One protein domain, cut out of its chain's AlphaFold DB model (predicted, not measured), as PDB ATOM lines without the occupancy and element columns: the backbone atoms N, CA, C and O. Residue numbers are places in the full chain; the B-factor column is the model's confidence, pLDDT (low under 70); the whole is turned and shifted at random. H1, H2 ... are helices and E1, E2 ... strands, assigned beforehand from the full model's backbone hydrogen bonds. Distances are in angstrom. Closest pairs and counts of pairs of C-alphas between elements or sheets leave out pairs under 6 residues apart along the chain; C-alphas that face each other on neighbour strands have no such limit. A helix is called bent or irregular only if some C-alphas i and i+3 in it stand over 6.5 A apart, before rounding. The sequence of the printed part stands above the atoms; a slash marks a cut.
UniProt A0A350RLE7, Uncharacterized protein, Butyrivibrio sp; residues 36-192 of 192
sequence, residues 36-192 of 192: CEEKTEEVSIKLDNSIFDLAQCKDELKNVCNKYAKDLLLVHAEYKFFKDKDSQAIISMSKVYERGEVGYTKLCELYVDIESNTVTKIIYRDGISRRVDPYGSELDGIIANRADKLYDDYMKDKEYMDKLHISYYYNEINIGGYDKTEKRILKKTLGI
ATOM      1  N   CYS A  36     137.771 140.505 144.061       82.75
ATOM      2  CA  CYS A  36     138.803 140.532 143.037       82.75
ATOM      3  C   CYS A  36     138.192 139.935 141.771       82.75
ATOM      4  O   CYS A  36     137.721 138.795 141.797       82.75
ATOM      5  N   GLU A  37     138.138 140.711 140.696       90.19
ATOM      6  CA  GLU A  37     137.801 140.183 139.380       90.19
ATOM      7  C   GLU A  37     139.058 139.549 138.790       90.19
ATOM      8  O   GLU A  37     140.084 140.215 138.711       90.19
ATOM      9  N   GLU A  38     138.977 138.290 138.365       94.19
ATOM     10  CA  GLU A  38     140.041 137.619 137.618       94.19
ATOM     11  C   GLU A  38     139.476 137.058 136.310       94.19
ATOM     12  O   GLU A  38     138.419 136.423 136.288       94.19
ATOM     13  N   LYS A  39     140.188 137.301 135.211       95.81
ATOM     14  CA  LYS A  39     139.891 136.758 133.885       95.81
ATOM     15  C   LYS A  39     141.159 136.154 133.308       95.81
ATOM     16  O   LYS A  39     142.159 136.851 133.182       95.81
ATOM     17  N   THR A  40     141.078 134.892 132.905       97.44
ATOM     18  CA  THR A  40     142.166 134.181 132.230       97.44
ATOM     19  C   THR A  40     141.720 133.820 130.821       97.44
ATOM     20  O   THR A  40     140.631 133.276 130.637       97.44
ATOM     21  N   GLU A  41     142.548 134.136 129.834       97.06
ATOM     22  CA  GLU A  41     142.284 133.878 128.421       97.06
ATOM     23  C   GLU A  41     143.539 133.293 127.767       97.06
ATOM     24  O   GLU A  41     144.610 133.896 127.818       97.06
ATOM     25  N   GLU A  42     143.402 132.120 127.152       97.81
ATOM     26  CA  GLU A  42     144.425 131.558 126.267       97.81
ATOM     27  C   GLU A  42     144.292 132.224 124.893       97.81
ATOM     28  O   GLU A  42     143.192 132.329 124.343       97.81
ATOM     29  N   VAL A  43     145.405 132.698 124.343       97.31
ATOM     30  CA  VAL A  43     145.458 133.490 123.111       97.31
ATOM     31  C   VAL A  43     146.627 133.044 122.232       97.31
ATOM     32  O   VAL A  43     147.468 132.247 122.631       97.31
ATOM     33  N   SER A  44     146.685 133.545 121.002       97.44
ATOM     34  CA  SER A  44     147.841 133.368 120.120       97.44
ATOM     35  C   SER A  44     148.058 134.671 119.363       97.44
ATOM     36  O   SER A  44     147.553 134.866 118.258       97.44
ATOM     37  N   ILE A  45     148.717 135.623 120.026       97.62
ATOM     38  CA  ILE A  45     148.969 136.965 119.485       97.62
ATOM     39  C   ILE A  45     150.464 137.094 119.240       97.62
ATOM     40  O   ILE A  45     151.247 137.173 120.185       97.62
ATOM     41  N   LYS A  46     150.861 137.103 117.971       97.75
ATOM     42  CA  LYS A  46     152.257 137.302 117.590       97.75
ATOM     43  C   LYS A  46     152.635 138.773 117.754       97.75
ATOM     44  O   LYS A  46     151.902 139.634 117.276       97.75
ATOM     45  N   LEU A  47     153.751 139.031 118.428       96.94
ATOM     46  CA  LEU A  47     154.312 140.372 118.578       96.94
ATOM     47  C   LEU A  47     155.166 140.704 117.349       96.94
ATOM     48  O   LEU A  47     155.907 139.843 116.852       96.94
ATOM     49  N   ASP A  48     155.058 141.939 116.867       96.75
ATOM     50  CA  ASP A  48     155.824 142.427 115.717       96.75
ATOM     51  C   ASP A  48     157.250 142.788 116.153       96.75
ATOM     52  O   ASP A  48     158.224 142.413 115.493       96.75
ATOM     53  N   ASN A  49     157.383 143.452 117.305       95.06
ATOM     54  CA  ASN A  49     158.668 143.723 117.941       95.06
ATOM     55  C   ASN A  49     159.118 142.570 118.848       95.06
ATOM     56  O   ASN A  49     158.316 141.829 119.419       95.06
ATOM     57  N   SER A  50     160.436 142.423 119.010       93.81
ATOM     58  CA  SER A  50     161.012 141.410 119.899       93.81
ATOM     59  C   SER A  50     160.646 141.688 121.355       93.81
ATOM     60  O   SER A  50     160.878 142.794 121.844       93.81
ATOM     61  N   ILE A  51     160.183 140.662 122.073       95.19
ATOM     62  CA  ILE A  51     159.876 140.759 123.506       95.19
ATOM     63  C   ILE A  51     161.078 141.195 124.356       95.19
ATOM     64  O   ILE A  51     160.895 141.743 125.435       95.19
ATOM     65  N   PHE A  52     162.311 141.016 123.870       93.56
ATOM     66  CA  PHE A  52     163.522 141.468 124.562       93.56
ATOM     67  C   PHE A  52     163.770 142.977 124.462       93.56
ATOM     68  O   PHE A  52     164.516 143.517 125.280       93.56
ATOM     69  N   ASP A  53     163.185 143.650 123.467       91.81
ATOM     70  CA  ASP A  53     163.246 145.104 123.297       91.81
ATOM     71  C   ASP A  53     161.964 145.730 123.856       91.81
ATOM     72  O   ASP A  53     161.034 146.096 123.134       91.81
ATOM     73  N   LEU A  54     161.910 145.827 125.187       91.62
ATOM     74  CA  LEU A  54     160.747 146.363 125.896       91.62
ATOM     75  C   LEU A  54     160.426 147.804 125.489       91.62
ATOM     76  O   LEU A  54     159.263 148.189 125.547       91.62
ATOM     77  N   ALA A  55     161.416 148.589 125.056       89.69
ATOM     78  CA  ALA A  55     161.191 149.960 124.612       89.69
ATOM     79  C   ALA A  55     160.321 150.014 123.349       89.69
ATOM     80  O   ALA A  55     159.420 150.845 123.263       89.69
ATOM     81  N   GLN A  56     160.560 149.107 122.398       90.06
ATOM     82  CA  GLN A  56     159.774 149.008 121.165       90.06
ATOM     83  C   GLN A  56     158.476 148.221 121.374       90.06
ATOM     84  O   GLN A  56     157.433 148.581 120.835       90.06
ATOM     85  N   CYS A  57     158.513 147.173 122.200       91.81
ATOM     86  CA  CYS A  57     157.369 146.288 122.414       91.81
ATOM     87  C   CYS A  57     156.301 146.887 123.357       91.81
ATOM     88  O   CYS A  57     155.153 146.437 123.357       91.81
ATOM     89  N   LYS A  58     156.631 147.926 124.143       92.81
ATOM     90  CA  LYS A  58     155.725 148.534 125.139       92.81
ATOM     91  C   LYS A  58     154.355 148.902 124.564       92.81
ATOM     92  O   LYS A  58     153.336 148.571 125.171       92.81
ATOM     93  N   ASP A  59     154.312 149.555 123.405       93.00
ATOM     94  CA  ASP A  59     153.051 150.012 122.811       93.00
ATOM     95  C   ASP A  59     152.193 148.853 122.278       93.00
ATOM     96  O   ASP A  59     150.969 148.870 122.423       93.00
ATOM     97  N   GLU A  60     152.815 147.808 121.727       94.94
ATOM     98  CA  GLU A  60     152.117 146.588 121.299       94.94
ATOM     99  C   GLU A  60     151.480 145.864 122.482       94.94
ATOM    100  O   GLU A  60     150.282 145.573 122.469       94.94
ATOM    101  N   LEU A  61     152.255 145.639 123.544       95.56
ATOM    102  CA  LEU A  61     151.782 144.996 124.770       95.56
ATOM    103  C   LEU A  61     150.637 145.801 125.402       95.56
ATOM    104  O   LEU A  61     149.621 145.238 125.816       95.56
ATOM    105  N   LYS A  62     150.741 147.135 125.394       95.44
ATOM    106  CA  LYS A  62     149.672 148.027 125.857       95.44
ATOM    107  C   LYS A  62     148.408 147.879 125.013       95.44
ATOM    108  O   LYS A  62     147.306 147.854 125.561       95.44
ATOM    109  N   ASN A  63     148.540 147.741 123.694       95.38
ATOM    110  CA  ASN A  63     147.409 147.508 122.795       95.38
ATOM    111  C   ASN A  63     146.719 146.163 123.038       95.38
ATOM    112  O   ASN A  63     145.488 146.108 122.985       95.38
ATOM    113  N   VAL A  64     147.468 145.115 123.381       96.00
ATOM    114  CA  VAL A  64     146.892 143.831 123.812       96.00
ATOM    115  C   VAL A  64     146.087 144.010 125.107       96.00
ATOM    116  O   VAL A  64     144.911 143.642 125.176       96.00
ATOM    117  N   CYS A  65     146.672 144.664 126.113       96.69
ATOM    118  CA  CYS A  65     146.025 144.904 127.410       96.69
ATOM    119  C   CYS A  65     144.814 145.851 127.340       96.69
ATOM    120  O   CYS A  65     143.897 145.768 128.163       96.69
ATOM    121  N   ASN A  66     144.770 146.730 126.335       94.94
ATOM    122  CA  ASN A  66     143.731 147.743 126.134       94.94
ATOM    123  C   ASN A  66     142.312 147.175 125.943       94.94
ATOM    124  O   ASN A  66     141.352 147.954 126.002       94.94
ATOM    125  N   LYS A  67     142.168 145.864 125.702       93.50
ATOM    126  CA  LYS A  67     140.887 145.133 125.728       93.50
ATOM    127  C   LYS A  67     140.294 145.047 127.142       93.50
ATOM    128  O   LYS A  67     139.074 145.039 127.281       93.50
ATOM    129  N   TYR A  68     141.139 145.001 128.172       94.50
ATOM    130  CA  TYR A  68     140.735 144.814 129.569       94.50
ATOM    131  C   TYR A  68     140.753 146.126 130.354       94.50
ATOM    132  O   TYR A  68     139.802 146.440 131.070       94.50
ATOM    133  N   ALA A  69     141.810 146.927 130.194       94.50
ATOM    134  CA  ALA A  69     141.952 148.205 130.880       94.50
ATOM    135  C   ALA A  69     142.802 149.194 130.078       94.50
ATOM    136  O   ALA A  69     143.744 148.811 129.391       94.50
ATOM    137  N   LYS A  70     142.461 150.482 130.180       94.69
ATOM    138  CA  LYS A  70     143.207 151.579 129.552       94.69
ATOM    139  C   LYS A  70     144.270 152.137 130.492       94.69
ATOM    140  O   LYS A  70     144.140 152.050 131.714       94.69
ATOM    141  N   ASP A  71     145.275 152.765 129.888       92.88
ATOM    142  CA  ASP A  71     146.369 153.479 130.559       92.88
ATOM    143  C   ASP A  71     147.187 152.615 131.525       92.88
ATOM    144  O   ASP A  71     147.659 153.109 132.547       92.88
ATOM    145  N   LEU A  72     147.342 151.323 131.226       94.31
ATOM    146  CA  LEU A  72     148.284 150.494 131.970       94.31
ATOM    147  C   LEU A  72     149.723 150.886 131.615       94.31
ATOM    148  O   LEU A  72     150.014 151.245 130.467       94.31
ATOM    149  N   LEU A  73     150.596 150.799 132.612       94.00
ATOM    150  CA  LEU A  73     152.027 151.062 132.519       94.00
ATOM    151  C   LEU A  73     152.791 149.743 132.608       94.00
ATOM    152  O   LEU A  73     152.375 148.841 133.332       94.00
ATOM    153  N   LEU A  74     153.908 149.629 131.891       94.44
ATOM    154  CA  LEU A  74     154.795 148.470 131.988       94.44
ATOM    155  C   LEU A  74     155.563 148.531 133.311       94.44
ATOM    156  O   LEU A  74     156.467 149.347 133.451       94.44
ATOM    157  N   VAL A  75     155.219 147.682 134.274       94.06
ATOM    158  CA  VAL A  75     155.718 147.782 135.664       94.06
ATOM    159  C   VAL A  75     156.625 146.630 136.074       94.06
ATOM    160  O   VAL A  75     157.394 146.750 137.026       94.06
ATOM    161  N   HIS A  76     156.556 145.507 135.363       95.00
ATOM    162  CA  HIS A  76     157.407 144.352 135.613       95.00
ATOM    163  C   HIS A  76     157.575 143.521 134.343       95.00
ATOM    164  O   HIS A  76     156.671 143.426 133.511       95.00
ATOM    165  N   ALA A  77     158.762 142.949 134.188       95.50
ATOM    166  CA  ALA A  77     159.067 141.992 133.141       95.50
ATOM    167  C   ALA A  77     159.957 140.899 133.723       95.50
ATOM    168  O   ALA A  77     160.943 141.171 134.408       95.50
ATOM    169  N   GLU A  78     159.627 139.653 133.439       95.69
ATOM    170  CA  GLU A  78     160.349 138.488 133.915       95.69
ATOM    171  C   GLU A  78     160.622 137.549 132.756       95.69
ATOM    172  O   GLU A  78     159.722 137.222 131.995       95.69
ATOM    173  N   TYR A  79     161.862 137.089 132.645       96.81
ATOM    174  CA  TYR A  79     162.314 136.162 131.621       96.81
ATOM    175  C   TYR A  79     162.884 134.931 132.301       96.81
ATOM    176  O   TYR A  79     163.778 135.023 133.149       96.81
ATOM    177  N   LYS A  80     162.372 133.769 131.917       95.50
ATOM    178  CA  LYS A  80     162.865 132.464 132.342       95.50
ATOM    179  C   LYS A  80     163.388 131.745 131.118       95.50
ATOM    180  O   LYS A  80     162.610 131.207 130.336       95.50
ATOM    181  N   PHE A  81     164.704 131.732 130.998       94.06
ATOM    182  CA  PHE A  81     165.402 130.968 129.984       94.06
ATOM    183  C   PHE A  81     165.724 129.592 130.531       94.06
ATOM    184  O   PHE A  81     166.309 129.481 131.616       94.06
ATOM    185  N   PHE A  82     165.368 128.560 129.783       90.62
ATOM    186  CA  PHE A  82     165.687 127.180 130.120       90.62
ATOM    187  C   PHE A  82     166.577 126.575 129.041       90.62
ATOM    188  O   PHE A  82     166.535 126.979 127.883       90.62
ATOM    189  N   LYS A  83     167.403 125.605 129.431       86.56
ATOM    190  CA  LYS A  83     168.263 124.880 128.492       86.56
ATOM    191  C   LYS A  83     167.502 123.808 127.707       86.56
ATOM    192  O   LYS A  83     167.691 123.682 126.503       86.56
ATOM    193  N   ASP A  84     166.633 123.074 128.402       85.25
ATOM    194  CA  ASP A  84     166.041 121.825 127.903       85.25
ATOM    195  C   ASP A  84     164.519 121.911 127.657       85.25
ATOM    196  O   ASP A  84     163.860 120.893 127.440       85.25
ATOM    197  N   LYS A  85     163.927 123.108 127.733       86.94
ATOM    198  CA  LYS A  85     162.497 123.342 127.473       86.94
ATOM    199  C   LYS A  85     162.242 124.778 127.034       86.94
ATOM    200  O   LYS A  85     163.128 125.618 127.158       86.94
ATOM    201  N   ASP A  86     161.012 125.033 126.604       88.56
ATOM    202  CA  ASP A  86     160.590 126.337 126.099       88.56
ATOM    203  C   ASP A  86     160.768 127.435 127.152       88.56
ATOM    204  O   ASP A  86     160.414 127.284 128.335       88.56
ATOM    205  N   SER A  87     161.361 128.538 126.711       93.56
ATOM    206  CA  SER A  87     161.581 129.719 127.525       93.56
ATOM    207  C   SER A  87     160.335 130.591 127.522       93.56
ATOM    208  O   SER A  87     159.586 130.685 126.555       93.56
ATOM    209  N   GLN A  88     160.091 131.261 128.641       96.31
ATOM    210  CA  GLN A  88     158.892 132.079 128.795       96.31
ATOM    211  C   GLN A  88     159.234 133.440 129.368       96.31
ATOM    212  O   GLN A  88     160.100 133.562 130.244       96.31
ATOM    213  N   ALA A  89     158.499 134.447 128.918       97.56
ATOM    214  CA  ALA A  89     158.452 135.745 129.558       97.56
ATOM    215  C   ALA A  89     157.081 135.975 130.197       97.56
ATOM    216  O   ALA A  89     156.054 135.505 129.706       97.56
ATOM    217  N   ILE A  90     157.074 136.694 131.312       97.25
ATOM    218  CA  ILE A  90     155.874 137.207 131.962       97.25
ATOM    219  C   ILE A  90     156.026 138.718 131.986       97.25
ATOM    220  O   ILE A  90     156.964 139.236 132.593       97.25
ATOM    221  N   ILE A  91     155.127 139.412 131.301       96.62
ATOM    222  CA  ILE A  91     155.105 140.868 131.266       96.62
ATOM    223  C   ILE A  91     153.879 141.372 132.000       96.62
ATOM    224  O   ILE A  91     152.756 140.992 131.678       96.62
ATOM    225  N   SER A  92     154.095 142.267 132.952       96.12
ATOM    226  CA  SER A  92     153.046 142.788 133.811       96.12
ATOM    227  C   SER A  92     152.833 144.264 133.531       96.12
ATOM    228  O   SER A  92     153.741 145.093 133.659       96.12
ATOM    229  N   MET A  93     151.598 144.592 133.166       95.62
ATOM    230  CA  MET A  93     151.140 145.960 132.990       95.62
ATOM    231  C   MET A  93     150.107 146.304 134.050       95.62
ATOM    232  O   MET A  93     149.145 145.558 134.234       95.62
ATOM    233  N   SER A  94     150.271 147.428 134.742       95.56
ATOM    234  CA  SER A  94     149.370 147.790 135.832       95.56
ATOM    235  C   SER A  94     148.988 149.265 135.848       95.56
ATOM    236  O   SER A  94     149.618 150.117 135.219       95.56
ATOM    237  N   LYS A  95     147.899 149.553 136.557       94.50
ATOM    238  CA  LYS A  95     147.476 150.900 136.928       94.50
ATOM    239  C   LYS A  95     146.872 150.848 138.321       94.50
ATOM    240  O   LYS A  95     145.901 150.122 138.550       94.50
ATOM    241  N   VAL A  96     147.425 151.646 139.224       92.94
ATOM    242  CA  VAL A  96     146.849 151.876 140.549       92.94
ATOM    243  C   VAL A  96     145.805 152.987 140.449       92.94
ATOM    244  O   VAL A  96     145.968 153.949 139.695       92.94
ATOM    245  N   TYR A  97     144.703 152.833 141.172       91.81
ATOM    246  CA  TYR A  97     143.638 153.821 141.268       91.81
ATOM    247  C   TYR A  97     142.989 153.767 142.652       91.81
ATOM    248  O   TYR A  97     143.099 152.769 143.354       91.81
ATOM    249  N   GLU A  98     142.292 154.825 143.048       90.31
ATOM    250  CA  GLU A  98     141.671 154.912 144.372       90.31
ATOM    251  C   GLU A  98     140.144 154.936 144.263       90.31
ATOM    252  O   GLU A  98     139.572 155.470 143.305       90.31
ATOM    253  N   ARG A  99     139.466 154.357 145.257       84.81
ATOM    254  CA  ARG A  99     138.031 154.561 145.502       84.81
ATOM    255  C   ARG A  99     137.854 154.964 146.963       84.81
ATOM    256  O   ARG A  99     137.865 154.113 147.849       84.81
ATOM    257  N   GLY A 100     137.696 156.263 147.208       86.12
ATOM    258  CA  GLY A 100     137.782 156.802 148.566       86.12
ATOM    259  C   GLY A 100     139.218 156.702 149.081       86.12
ATOM    260  O   GLY A 100     140.134 157.089 148.369       86.12
ATOM    261  N   GLU A 101     139.408 156.154 150.280       84.12
ATOM    262  CA  GLU A 101     140.733 155.961 150.899       84.12
ATOM    263  C   GLU A 101     141.375 154.601 150.559       84.12
ATOM    264  O   GLU A 101     142.456 154.275 151.048       84.12
ATOM    265  N   VAL A 102     140.714 153.789 149.725       84.81
ATOM    266  CA  VAL A 102     141.152 152.428 149.399       84.81
ATOM    267  C   VAL A 102     141.833 152.399 148.032       84.81
ATOM    268  O   VAL A 102     141.246 152.800 147.022       84.81
ATOM    269  N   GLY A 103     143.062 151.876 148.000       88.81
ATOM    270  CA  GLY A 103     143.833 151.640 146.780       88.81
ATOM    271  C   GLY A 103     143.453 150.329 146.083       88.81
ATOM    272  O   GLY A 103     143.370 149.265 146.704       88.81
ATOM    273  N   TYR A 104     143.254 150.410 144.775       91.81
ATOM    274  CA  TYR A 104     142.956 149.305 143.873       91.81
ATOM    275  C   TYR A 104     143.989 149.234 142.749       91.81
ATOM    276  O   TYR A 104     144.579 150.237 142.348       91.81
ATOM    277  N   THR A 105     144.170 148.041 142.196       94.50
ATOM    278  CA  THR A 105     145.083 147.778 141.085       94.50
ATOM    279  C   THR A 105     144.330 147.074 139.971       94.50
ATOM    280  O   THR A 105     143.680 146.054 140.199       94.50
ATOM    281  N   LYS A 106     144.479 147.590 138.752       95.50
ATOM    282  CA  LYS A 106     144.262 146.817 137.527       95.50
ATOM    283  C   LYS A 106     145.598 146.242 137.101       95.50
ATOM    284  O   LYS A 106     146.542 147.008 136.932       95.50
ATOM    285  N   LEU A 107     145.674 144.932 136.929       96.56
ATOM    286  CA  LEU A 107     146.874 144.210 136.522       96.56
ATOM    287  C   LEU A 107     146.541 143.339 135.315       96.56
ATOM    288  O   LEU A 107     145.549 142.618 135.322       96.56
ATOM    289  N   CYS A 108     147.377 143.395 134.289       96.94
ATOM    290  CA  CYS A 108     147.321 142.518 133.136       96.94
ATOM    291  C   CYS A 108     148.682 141.837 132.985       96.94
ATOM    292  O   CYS A 108     149.678 142.503 132.706       96.94
ATOM    293  N   GLU A 109     148.716 140.525 133.194       97.25
ATOM    294  CA  GLU A 109     149.896 139.681 133.023       97.25
ATOM    295  C   GLU A 109     149.813 138.967 131.673       97.25
ATOM    296  O   GLU A 109     148.839 138.273 131.374       97.25
ATOM    297  N   LEU A 110     150.845 139.142 130.859       98.06
ATOM    298  CA  LEU A 110     150.996 138.550 129.538       98.06
ATOM    299  C   LEU A 110     152.076 137.473 129.620       98.06
ATOM    300  O   LEU A 110     153.236 137.773 129.895       98.06
ATOM    301  N   TYR A 111     151.698 136.226 129.369       98.12
ATOM    302  CA  TYR A 111     152.637 135.122 129.208       98.12
ATOM    303  C   TYR A 111     153.030 135.045 127.740       98.12
ATOM    304  O   TYR A 111     152.164 134.950 126.867       98.12
ATOM    305  N   VAL A 112     154.330 135.098 127.482       98.06
ATOM    306  CA  VAL A 112     154.896 135.143 126.137       98.06
ATOM    307  C   VAL A 112     155.833 133.961 125.962       98.06
ATOM    308  O   VAL A 112     156.749 133.763 126.759       98.06
ATOM    309  N   ASP A 113     155.588 133.186 124.913       96.75
ATOM    310  CA  ASP A 113     156.535 132.206 124.397       96.75
ATOM    311  C   ASP A 113     157.667 132.957 123.690       96.75
ATOM    312  O   ASP A 113     157.425 133.737 122.758       96.75
ATOM    313  N   ILE A 114     158.888 132.792 124.192       94.62
ATOM    314  CA  ILE A 114     160.032 133.605 123.770       94.62
ATOM    315  C   ILE A 114     160.466 133.224 122.352       94.62
ATOM    316  O   ILE A 114     160.774 134.097 121.540       94.62
ATOM    317  N   GLU A 115     160.470 131.932 122.045       92.88
ATOM    318  CA  GLU A 115     160.968 131.359 120.800       92.88
ATOM    319  C   GLU A 115     160.099 131.760 119.602       92.88
ATOM    320  O   GLU A 115     160.615 132.110 118.538       92.88
ATOM    321  N   SER A 116     158.776 131.751 119.768       95.56
ATOM    322  CA  SER A 116     157.819 132.170 118.739       95.56
ATOM    323  C   SER A 116     157.420 133.646 118.824       95.56
ATOM    324  O   SER A 116     156.690 134.122 117.946       95.56
ATOM    325  N   ASN A 117     157.887 134.372 119.847       96.44
ATOM    326  CA  ASN A 117     157.542 135.770 120.126       96.44
ATOM    327  C   ASN A 117     156.017 135.994 120.162       96.44
ATOM    328  O   ASN A 117     155.483 136.910 119.530       96.44
ATOM    329  N   THR A 118     155.299 135.096 120.839       97.50
ATOM    330  CA  THR A 118     153.830 135.036 120.819       97.50
ATOM    331  C   THR A 118     153.272 135.083 122.232       97.50
ATOM    332  O   THR A 118     153.662 134.296 123.092       97.50
ATOM    333  N   VAL A 119     152.319 135.982 122.479       98.12
ATOM    334  CA  VAL A 119     151.513 135.968 123.704       98.12
ATOM    335  C   VAL A 119     150.600 134.748 123.646       98.12
ATOM    336  O   VAL A 119     149.809 134.614 122.708       98.12
ATOM    337  N   THR A 120     150.716 133.876 124.641       98.06
ATOM    338  CA  THR A 120     149.984 132.604 124.725       98.06
ATOM    339  C   THR A 120     148.861 132.645 125.748       98.06
ATOM    340  O   THR A 120     147.846 131.978 125.584       98.06
ATOM    341  N   LYS A 121     148.999 133.470 126.788       98.31
ATOM    342  CA  LYS A 121     147.992 133.589 127.842       98.31
ATOM    343  C   LYS A 121     147.983 134.983 128.440       98.31
ATOM    344  O   LYS A 121     149.032 135.592 128.642       98.31
ATOM    345  N   ILE A 122     146.790 135.454 128.767       98.25
ATOM    346  CA  ILE A 122     146.552 136.731 129.429       98.25
ATOM    347  C   ILE A 122     145.794 136.471 130.723       98.25
ATOM    348  O   ILE A 122     144.774 135.779 130.719       98.25
ATOM    349  N   ILE A 123     146.276 137.043 131.824       97.38
ATOM    350  CA  ILE A 123     145.567 137.063 133.102       97.38
ATOM    351  C   ILE A 123     145.319 138.517 133.483       97.38
ATOM    352  O   ILE A 123     146.253 139.283 133.701       97.38
ATOM    353  N   TYR A 124     144.052 138.900 133.574       97.12
ATOM    354  CA  TYR A 124     143.635 140.213 134.043       97.12
ATOM    355  C   TYR A 124     143.069 140.117 135.457       97.12
ATOM    356  O   TYR A 124     142.223 139.260 135.722       97.12
ATOM    357  N   ARG A 125     143.490 141.028 136.337       95.69
ATOM    358  CA  ARG A 125     142.960 141.197 137.692       95.69
ATOM    359  C   ARG A 125     142.552 142.644 137.955       95.69
ATOM    360  O   ARG A 125     143.282 143.566 137.597       95.69
ATOM    361  N   ASP A 126     141.422 142.840 138.624       94.81
ATOM    362  CA  ASP A 126     140.989 144.133 139.174       94.81
ATOM    363  C   ASP A 126     140.521 143.935 140.615       94.81
ATOM    364  O   ASP A 126     139.564 143.203 140.883       94.81
ATOM    365  N   GLY A 127     141.212 144.555 141.565       92.25
ATOM    366  CA  GLY A 127     140.922 144.367 142.980       92.25
ATOM    367  C   GLY A 127     141.747 145.275 143.878       92.25
ATOM    368  O   GLY A 127     142.525 146.099 143.405       92.25
ATOM    369  N   ILE A 128     141.565 145.133 145.192       90.12
ATOM    370  CA  ILE A 128     142.340 145.892 146.182       90.12
ATOM    371  C   ILE A 128     143.831 145.619 145.991       90.12
ATOM    372  O   ILE A 128     144.242 144.461 145.895       90.12
ATOM    373  N   SER A 129     144.647 146.673 146.011       88.50
ATOM    374  CA  SER A 129     146.088 146.583 145.754       88.50
ATOM    375  C   SER A 129     146.816 145.633 146.707       88.50
ATOM    376  O   SER A 129     147.721 144.923 146.302       88.50
ATOM    377  N   ARG A 130     146.386 145.519 147.969       82.44
ATOM    378  CA  ARG A 130     146.959 144.528 148.905       82.44
ATOM    379  C   ARG A 130     146.786 143.069 148.451       82.44
ATOM    380  O   ARG A 130     147.519 142.207 148.922       82.44
ATOM    381  N   ARG A 131     145.795 142.784 147.598       81.31
ATOM    382  CA  ARG A 131     145.524 141.452 147.025       81.31
ATOM    383  C   ARG A 131     146.107 141.308 145.627       81.31
ATOM    384  O   ARG A 131     146.615 140.250 145.279       81.31
ATOM    385  N   VAL A 132     145.984 142.365 144.833       82.19
ATOM    386  CA  VAL A 132     146.511 142.454 143.474       82.19
ATOM    387  C   VAL A 132     147.822 143.219 143.561       82.19
ATOM    388  O   VAL A 132     147.817 144.442 143.424       82.19
ATOM    389  N   ASP A 133     148.901 142.485 143.862       77.31
ATOM    390  CA  ASP A 133     150.257 143.013 144.065       77.31
ATOM    391  C   ASP A 133     150.611 144.024 142.960       77.31
ATOM    392  O   ASP A 133     150.794 143.638 141.797       77.31
ATOM    393  N   PRO A 134     150.631 145.334 143.268       68.75
ATOM    394  CA  PRO A 134     151.044 146.323 142.307       68.75
ATOM    395  C   PRO A 134     152.563 146.261 142.249       68.75
ATOM    396  O   PRO A 134     153.263 146.849 143.075       68.75
ATOM    397  N   TYR A 135     153.087 145.582 141.231       76.31
ATOM    398  CA  TYR A 135     154.433 145.879 140.749       76.31
ATOM    399  C   TYR A 135     154.583 147.410 140.664       76.31
ATOM    400  O   TYR A 135     153.635 148.065 140.232       76.31
ATOM    401  N   GLY A 136     155.711 147.944 141.154       81.19
ATOM    402  CA  GLY A 136     155.912 149.359 141.500       81.19
ATOM    403  C   GLY A 136     155.734 150.379 140.361       81.19
ATOM    404  O   GLY A 136     154.711 150.437 139.690       81.19
ATOM    405  N   SER A 137     156.688 151.294 140.183       86.19
ATOM    406  CA  SER A 137     156.591 152.292 139.101       86.19
ATOM    407  C   SER A 137     156.918 151.699 137.724       86.19
ATOM    408  O   SER A 137     157.444 150.592 137.625       86.19
ATOM    409  N   GLU A 138     156.609 152.451 136.662       90.69
ATOM    410  CA  GLU A 138     156.909 152.070 135.276       90.69
ATOM    411  C   GLU A 138     158.412 151.808 135.062       90.69
ATOM    412  O   GLU A 138     159.265 152.525 135.587       90.69
ATOM    413  N   LEU A 139     158.739 150.797 134.255       88.94
ATOM    414  CA  LEU A 139     160.103 150.331 133.982       88.94
ATOM    415  C   LEU A 139     160.901 151.217 133.010       88.94
ATOM    416  O   LEU A 139     161.869 150.743 132.415       88.94
ATOM    417  N   ASP A 140     160.548 152.489 132.836       82.00
ATOM    418  CA  ASP A 140     161.124 153.355 131.795       82.00
ATOM    419  C   ASP A 140     162.657 153.482 131.863       82.00
ATOM    420  O   ASP A 140     163.309 153.607 130.830       82.00
ATOM    421  N   GLY A 141     163.259 153.398 133.052       75.56
ATOM    422  CA  GLY A 141     164.720 153.409 133.201       75.56
ATOM    423  C   GLY A 141     165.401 152.097 132.792       75.56
ATOM    424  O   GLY A 141     166.580 152.095 132.441       75.56
ATOM    425  N   ILE A 142     164.675 150.975 132.816       79.56
ATOM    426  CA  ILE A 142     165.256 149.640 132.623       79.56
ATOM    427  C   ILE A 142     165.147 149.138 131.186       79.56
ATOM    428  O   ILE A 142     165.948 148.293 130.786       79.56
ATOM    429  N   ILE A 143     164.206 149.659 130.394       80.00
ATOM    430  CA  ILE A 143     163.875 149.145 129.051       80.00
ATOM    431  C   ILE A 143     165.066 149.062 128.077       80.00
ATOM    432  O   ILE A 143     165.000 148.317 127.105       80.00
ATOM    433  N   ALA A 144     166.162 149.787 128.330       78.06
ATOM    434  CA  ALA A 144     167.381 149.727 127.521       78.06
ATOM    435  C   ALA A 144     168.217 148.447 127.740       78.06
ATOM    436  O   ALA A 144     169.018 148.068 126.879       78.06
ATOM    437  N   ASN A 145     168.051 147.773 128.880       79.50
ATOM    438  CA  ASN A 145     168.749 146.529 129.191       79.50
ATOM    439  C   ASN A 145     167.969 145.359 128.593       79.50
ATOM    440  O   ASN A 145     166.950 144.945 129.133       79.50
ATOM    441  N   ARG A 146     168.433 144.830 127.460       88.12
ATOM    442  CA  ARG A 146     167.753 143.715 126.794       88.12
ATOM    443  C   ARG A 146     168.073 142.381 127.466       88.12
ATOM    444  O   ARG A 146     169.235 142.079 127.747       88.12
ATOM    445  N   ALA A 147     167.043 141.563 127.679       89.69
ATOM    446  CA  ALA A 147     167.175 140.294 128.392       89.69
ATOM    447  C   ALA A 147     167.992 139.240 127.631       89.69
ATOM    448  O   ALA A 147     168.663 138.441 128.273       89.69
ATOM    449  N   ASP A 148     167.988 139.263 126.297       90.62
ATOM    450  CA  ASP A 148     168.797 138.371 125.461       90.62
ATOM    451  C   ASP A 148     170.301 138.631 125.611       90.62
ATOM    452  O   ASP A 148     171.081 137.697 125.772       90.62
ATOM    453  N   LYS A 149     170.714 139.901 125.673       91.62
ATOM    454  CA  LYS A 149     172.117 140.260 125.930       91.62
ATOM    455  C   LYS A 149     172.577 139.795 127.305       91.62
ATOM    456  O   LYS A 149     173.651 139.222 127.441       91.62
ATOM    457  N   LEU A 150     171.746 140.012 128.327       90.50
ATOM    458  CA  LEU A 150     172.032 139.510 129.669       90.50
ATOM    459  C   LEU A 150     172.053 137.975 129.686       90.50
ATOM    460  O   LEU A 150     172.893 137.381 130.356       90.50
ATOM    461  N   TYR A 151     171.159 137.320 128.950       89.75
ATOM    462  CA  TYR A 151     171.193 135.871 128.802       89.75
ATOM    463  C   TYR A 151     172.539 135.404 128.252       89.75
ATOM    464  O   TYR A 151     173.196 134.597 128.914       89.75
ATOM    465  N   ASP A 152     172.991 135.969 127.133       89.75
ATOM    466  CA  ASP A 152     174.291 135.651 126.542       89.75
ATOM    467  C   ASP A 152     175.426 135.882 127.551       89.75
ATOM    468  O   ASP A 152     176.206 134.969 127.826       89.75
ATOM    469  N   ASP A 153     175.477 137.050 128.195       88.81
ATOM    470  CA  ASP A 153     176.528 137.405 129.157       88.81
ATOM    471  C   ASP A 153     176.611 136.439 130.349       88.81
ATOM    472  O   ASP A 153     177.697 136.131 130.855       88.81
ATOM    473  N   TYR A 154     175.467 135.948 130.834       85.94
ATOM    474  CA  TYR A 154     175.430 135.077 132.006       85.94
ATOM    475  C   TYR A 154     175.468 133.584 131.667       85.94
ATOM    476  O   TYR A 154     175.904 132.819 132.535       85.94
ATOM    477  N   MET A 155     175.080 133.158 130.465       81.62
ATOM    478  CA  MET A 155     175.044 131.741 130.069       81.62
ATOM    479  C   MET A 155     176.270 131.273 129.288       81.62
ATOM    480  O   MET A 155     176.590 130.089 129.390       81.62
ATOM    481  N   LYS A 156     176.980 132.162 128.574       72.00
ATOM    482  CA  LYS A 156     178.005 131.814 127.565       72.00
ATOM    483  C   LYS A 156     179.090 130.822 128.006       72.00
ATOM    484  O   LYS A 156     179.602 130.109 127.158       72.00
ATOM    485  N   ASP A 157     179.361 130.693 129.306       69.38
ATOM    486  CA  ASP A 157     180.380 129.776 129.842       69.38
ATOM    487  C   ASP A 157     179.909 128.963 131.069       69.38
ATOM    488  O   ASP A 157     180.718 128.501 131.877       69.38
ATOM    489  N   LYS A 158     178.592 128.803 131.270       79.12
ATOM    490  CA  LYS A 158     178.031 128.121 132.454       79.12
ATOM    491  C   LYS A 158     177.279 126.843 132.093       79.12
ATOM    492  O   LYS A 158     176.073 126.757 132.284       79.12
ATOM    493  N   GLU A 159     178.005 125.809 131.658       77.56
ATOM    494  CA  GLU A 159     177.416 124.502 131.294       77.56
ATOM    495  C   GLU A 159     176.564 123.859 132.402       77.56
ATOM    496  O   GLU A 159     175.640 123.098 132.114       77.56
ATOM    497  N   TYR A 160     176.880 124.176 133.659       82.94
ATOM    498  CA  TYR A 160     176.220 123.679 134.865       82.94
ATOM    499  C   TYR A 160     174.933 124.444 135.231       82.94
ATOM    500  O   TYR A 160     174.252 124.068 136.188       82.94
ATOM    501  N   MET A 161     174.612 125.520 134.508       89.69
ATOM    502  CA  MET A 161     173.398 126.309 134.691       89.69
ATOM    503  C   MET A 161     172.310 125.815 133.738       89.69
ATOM    504  O   MET A 161     172.515 125.731 132.531       89.69
ATOM    505  N   ASP A 162     171.158 125.480 134.306       91.75
ATOM    506  CA  ASP A 162     170.016 124.907 133.587       91.75
ATOM    507  C   ASP A 162     168.935 125.955 133.294       91.75
ATOM    508  O   ASP A 162     168.229 125.898 132.287       91.75
ATOM    509  N   LYS A 163     168.843 126.952 134.179       93.44
ATOM    510  CA  LYS A 163     167.888 128.047 134.075       93.44
ATOM    511  C   LYS A 163     168.521 129.375 134.444       93.44
ATOM    512  O   LYS A 163     169.156 129.495 135.496       93.44
ATOM    513  N   LEU A 164     168.240 130.389 133.634       94.81
ATOM    514  CA  LEU A 164     168.486 131.787 133.961       94.81
ATOM    515  C   LEU A 164     167.150 132.512 134.117       94.81
ATOM    516  O   LEU A 164     166.293 132.487 133.241       94.81
ATOM    517  N   HIS A 165     166.986 133.171 135.251       95.69
ATOM    518  CA  HIS A 165     165.850 134.007 135.576       95.69
ATOM    519  C   HIS A 165     166.321 135.460 135.636       95.69
ATOM    520  O   HIS A 165     167.204 135.787 136.433       95.69
ATOM    521  N   ILE A 166     165.738 136.316 134.805       95.69
ATOM    522  CA  ILE A 166     165.989 137.757 134.781       95.69
ATOM    523  C   ILE A 166     164.677 138.465 135.097       95.69
ATOM    524  O   ILE A 166     163.693 138.259 134.399       95.69
ATOM    525  N   SER A 167     164.656 139.285 136.140       94.62
ATOM    526  CA  SER A 167     163.456 139.978 136.608       94.62
ATOM    527  C   SER A 167     163.735 141.472 136.728       94.62
ATOM    528  O   SER A 167     164.681 141.880 137.403       94.62
ATOM    529  N   TYR A 168     162.928 142.269 136.042       93.44
ATOM    530  CA  TYR A 168     163.027 143.717 135.933       93.44
ATOM    531  C   TYR A 168     162.032 144.333 136.906       93.44
ATOM    532  O   TYR A 168     160.824 144.152 136.744       93.44
ATOM    533  N   TYR A 169     162.527 145.041 137.918       85.31
ATOM    534  CA  TYR A 169     161.685 145.618 138.958       85.31
ATOM    535  C   TYR A 169     162.152 147.027 139.307       85.31
ATOM    536  O   TYR A 169     163.256 147.199 139.814       85.31
ATOM    537  N   TYR A 170     161.288 148.018 139.092       80.50
ATOM    538  CA  TYR A 170     161.489 149.418 139.477       80.50
ATOM    539  C   TYR A 170     162.798 150.051 138.961       80.50
ATOM    540  O   TYR A 170     162.812 150.634 137.880       80.50
ATOM    541  N   ASN A 171     163.892 149.939 139.714       85.62
ATOM    542  CA  ASN A 171     165.221 150.464 139.394       85.62
ATOM    543  C   ASN A 171     166.316 149.380 139.421       85.62
ATOM    544  O   ASN A 171     167.506 149.694 139.456       85.62
ATOM    545  N   GLU A 172     165.924 148.107 139.440       90.44
ATOM    546  CA  GLU A 172     166.830 146.977 139.581       90.44
ATOM    547  C   GLU A 172     166.528 145.863 138.577       90.44
ATOM    548  O   GLU A 172     165.380 145.557 138.241       90.44
ATOM    549  N   ILE A 173     167.593 145.186 138.153       93.31
ATOM    550  CA  ILE A 173     167.525 143.931 137.408       93.31
ATOM    551  C   ILE A 173     168.058 142.827 138.307       93.31
ATOM    552  O   ILE A 173     169.240 142.793 138.658       93.31
ATOM    553  N   ASN A 174     167.184 141.898 138.666       94.12
ATOM    554  CA  ASN A 174     167.515 140.730 139.463       94.12
ATOM    555  C   ASN A 174     167.805 139.539 138.558       94.12
ATOM    556  O   ASN A 174     166.967 139.115 137.769       94.12
ATOM    557  N   ILE A 175     168.992 138.965 138.718       94.94
ATOM    558  CA  ILE A 175     169.487 137.850 137.919       94.94
ATOM    559  C   ILE A 175     169.722 136.658 138.845       94.94
ATOM    560  O   ILE A 175     170.442 136.711 139.856       94.94
ATOM    561  N   GLY A 176     169.056 135.558 138.529       95.44
ATOM    562  CA  GLY A 176     169.127 134.293 139.238       95.44
ATOM    563  C   GLY A 176     169.494 133.178 138.278       95.44
ATOM    564  O   GLY A 176     168.781 132.949 137.314       95.44
ATOM    565  N   GLY A 177     170.575 132.462 138.551       94.88
ATOM    566  CA  GLY A 177     170.911 131.238 137.825       94.88
ATOM    567  C   GLY A 177     170.681 130.025 138.705       94.88
ATOM    568  O   GLY A 177     170.947 130.086 139.913       94.88
ATOM    569  N   TYR A 178     170.199 128.942 138.109       94.50
ATOM    570  CA  TYR A 178     169.808 127.720 138.801       94.50
ATOM    571  C   TYR A 178     170.392 126.500 138.095       94.50
ATOM    572  O   TYR A 178     170.507 126.487 136.869       94.50
ATOM    573  N   ASP A 179     170.772 125.492 138.874       93.25
ATOM    574  CA  ASP A 179     171.128 124.179 138.340       93.25
ATOM    575  C   ASP A 179     169.874 123.320 138.093       93.25
ATOM    576  O   ASP A 179     168.753 123.698 138.446       93.25
ATOM    577  N   LYS A 180     170.069 122.124 137.530       91.12
ATOM    578  CA  LYS A 180     169.001 121.145 137.256       91.12
ATOM    579  C   LYS A 180     168.196 120.701 138.486       91.12
ATOM    580  O   LYS A 180     167.148 120.081 138.344       91.12
ATOM    581  N   THR A 181     168.712 120.927 139.696       92.50
ATOM    582  CA  THR A 181     168.030 120.603 140.959       92.50
ATOM    583  C   THR A 181     167.247 121.787 141.515       92.50
ATOM    584  O   THR A 181     166.788 121.730 142.654       92.50
ATOM    585  N   GLU A 182     167.104 122.861 140.730       90.88
ATOM    586  CA  GLU A 182     166.474 124.121 141.131       90.88
ATOM    587  C   GLU A 182     167.232 124.855 142.250       90.88
ATOM    588  O   GLU A 182     166.741 125.819 142.849       90.88
ATOM    589  N   LYS A 183     168.482 124.458 142.519       93.31
ATOM    590  CA  LYS A 183     169.334 125.156 143.474       93.31
ATOM    591  C   LYS A 183     169.891 126.412 142.819       93.31
ATOM    592  O   LYS A 183     170.473 126.372 141.736       93.31
ATOM    593  N   ARG A 184     169.756 127.546 143.509       93.19
ATOM    594  CA  ARG A 184     170.315 128.822 143.057       93.19
ATOM    595  C   ARG A 184     171.843 128.798 143.148       93.19
ATOM    596  O   ARG A 184     172.402 128.644 144.232       93.19
ATOM    597  N   ILE A 185     172.493 129.009 142.011       93.44
ATOM    598  CA  ILE A 185     173.955 129.011 141.834       93.44
ATOM    599  C   ILE A 185     174.498 130.383 141.415       93.44
ATOM    600  O   ILE A 185     175.696 130.631 141.512       93.44
ATOM    601  N   LEU A 186     173.620 131.293 140.985       91.94
ATOM    602  CA  LEU A 186     173.946 132.685 140.680       91.94
ATOM    603  C   LEU A 186     172.906 133.613 141.321       91.94
ATOM    604  O   LEU A 186     171.695 133.394 141.220       91.94
ATOM    605  N   LYS A 187     173.390 134.672 141.971       94.56
ATOM    606  CA  LYS A 187     172.584 135.779 142.496       94.56
ATOM    607  C   LYS A 187     173.299 137.087 142.187       94.56
ATOM    608  O   LYS A 187     174.359 137.351 142.746       94.56
ATOM    609  N   LYS A 188     172.716 137.892 141.306       93.56
ATOM    610  CA  LYS A 188     173.217 139.220 140.960       93.56
ATOM    611  C   LYS A 188     172.045 140.194 140.904       93.56
ATOM    612  O   LYS A 188     170.964 139.819 140.467       93.56
ATOM    613  N   THR A 189     172.284 141.419 141.345       93.19
ATOM    614  CA  THR A 189     171.360 142.541 141.195       93.19
ATOM    615  C   THR A 189     172.144 143.663 140.530       93.19
ATOM    616  O   THR A 189     173.286 143.928 140.925       93.19
ATOM    617  N   LEU A 190     171.582 144.242 139.477       89.50
ATOM    618  CA  LEU A 190     172.125 145.404 138.780       89.50
ATOM    619  C   LEU A 190     171.225 146.593 139.108       89.50
ATOM    620  O   LEU A 190     170.013 146.476 138.962       89.50
ATOM    621  N   GLY A 191     171.814 147.691 139.575       83.88
ATOM    622  CA  GLY A 191     171.115 148.970 139.685       83.88
ATOM    623  C   GLY A 191     171.149 149.721 138.358       83.88
ATOM    624  O   GLY A 191     171.963 149.398 137.484       83.88
ATOM    625  N   ILE A 192     170.269 150.708 138.236       70.12
ATOM    626  CA  ILE A 192     170.082 151.555 137.051       70.12
ATOM    627  C   ILE A 192     170.368 153.000 137.417       70.12
ATOM    628  O   ILE A 192     169.888 153.431 138.491       70.12
TER     629      ILE A 192
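What this domain is: This is residues 36 to 192 of the 192 residues of an uncharacterized protein of Butyrivibrio sp (UniProt A0A350RLE7). One long, twisted sheet of eight strands makes a wall, with helices H1 and H2 over the same face in two layers; toward the E1 end the sheet curls round H1, and H2 covers part of the other end, at E6 and E7. The printed part has 157 residues, running E1 H1 E2 E3 E4 E5 H2 E6 E7 E8. The sheet's order is E1 - E5 - E4 - E3 - E2 - E6 - E7 - E8, antiparallel throughout; the class is mixed, helices and strands. The whole is compact, with a radius of gyration of the C-alphas of 16.0 A, yet elongated in outline, spanning 53 by 32 by 29 A.

How they stand to each other: Start at E2, residues 73 to 82, E3, residues 88 to 99, E4, residues 102 to 113, and E5, residues 118 to 128: they form a meander, each strand the antiparallel neighbour of the one before. Look for N 78 and O 90 at 2.8 A between E2 and E3, N 93 and O 108 at 2.9 A between E3 and E4, and N 107 and O 125 at 2.8 A between E4 and E5. The edge strand E1, residues 37 to 46, is the antiparallel neighbour of E5, with N 41 and O 122 at 2.9 A; it bends by 59 degrees at residue 42. On the other side of E2 a second meander begins with E6, residues 163 to 169, where N 79 and O 166 are 2.8 A apart. E7, residues 172 to 178, has N 165 and O 176 at 2.7 A, and the edge strand E8, residues 184 to 191, has N 175 and O 188 at 2.8 A. H1, residues 54 to 65, is on the sheet; its closest C-alphas to E4 are those of Cys 65 and Cys 108, 6.3 A. H2, residues 147 to 155, is on the same face at a height over the sheet of 9.3 A, slantwise to the strands at 43 degrees to E6 on the local plane; its closest C-alphas to E6 are those of Ala 147 and Ile 166, 7.0 A. H1 and H2 are apart. Every O i to N i+4 pair is within hydrogen-bond range in H2, but 6 of 8 in H1, which is only just irregular: C-alphas 56 and 59 are 7.0 A apart.

Where its parts are: Find C-alpha 37 at (137.801, 140.183, 139.380); from there E1 runs 26.3 A. E2 spans 27.6 A, E3 34.9 A, E4 35.6 A and E5 29.9 A. H1 spans 14.9 A, and H2, 11.7 A, begins at C-alpha 147 (167.175, 140.294, 128.392). E6, E7 and E8 span 19.3, 19.5 and 20.4 A, ending at C-alpha 191 (171.115, 148.970, 139.685).

The domain as a whole: The C-alphas farthest apart are those of Gly 100 and Glu 159, 54.0 A. The printed part has no cut; its long link is residues 129 to 146, between E5 and H2. The model's mean pLDDT over the printed part is 91.2, with residues 134 and 157 under 70.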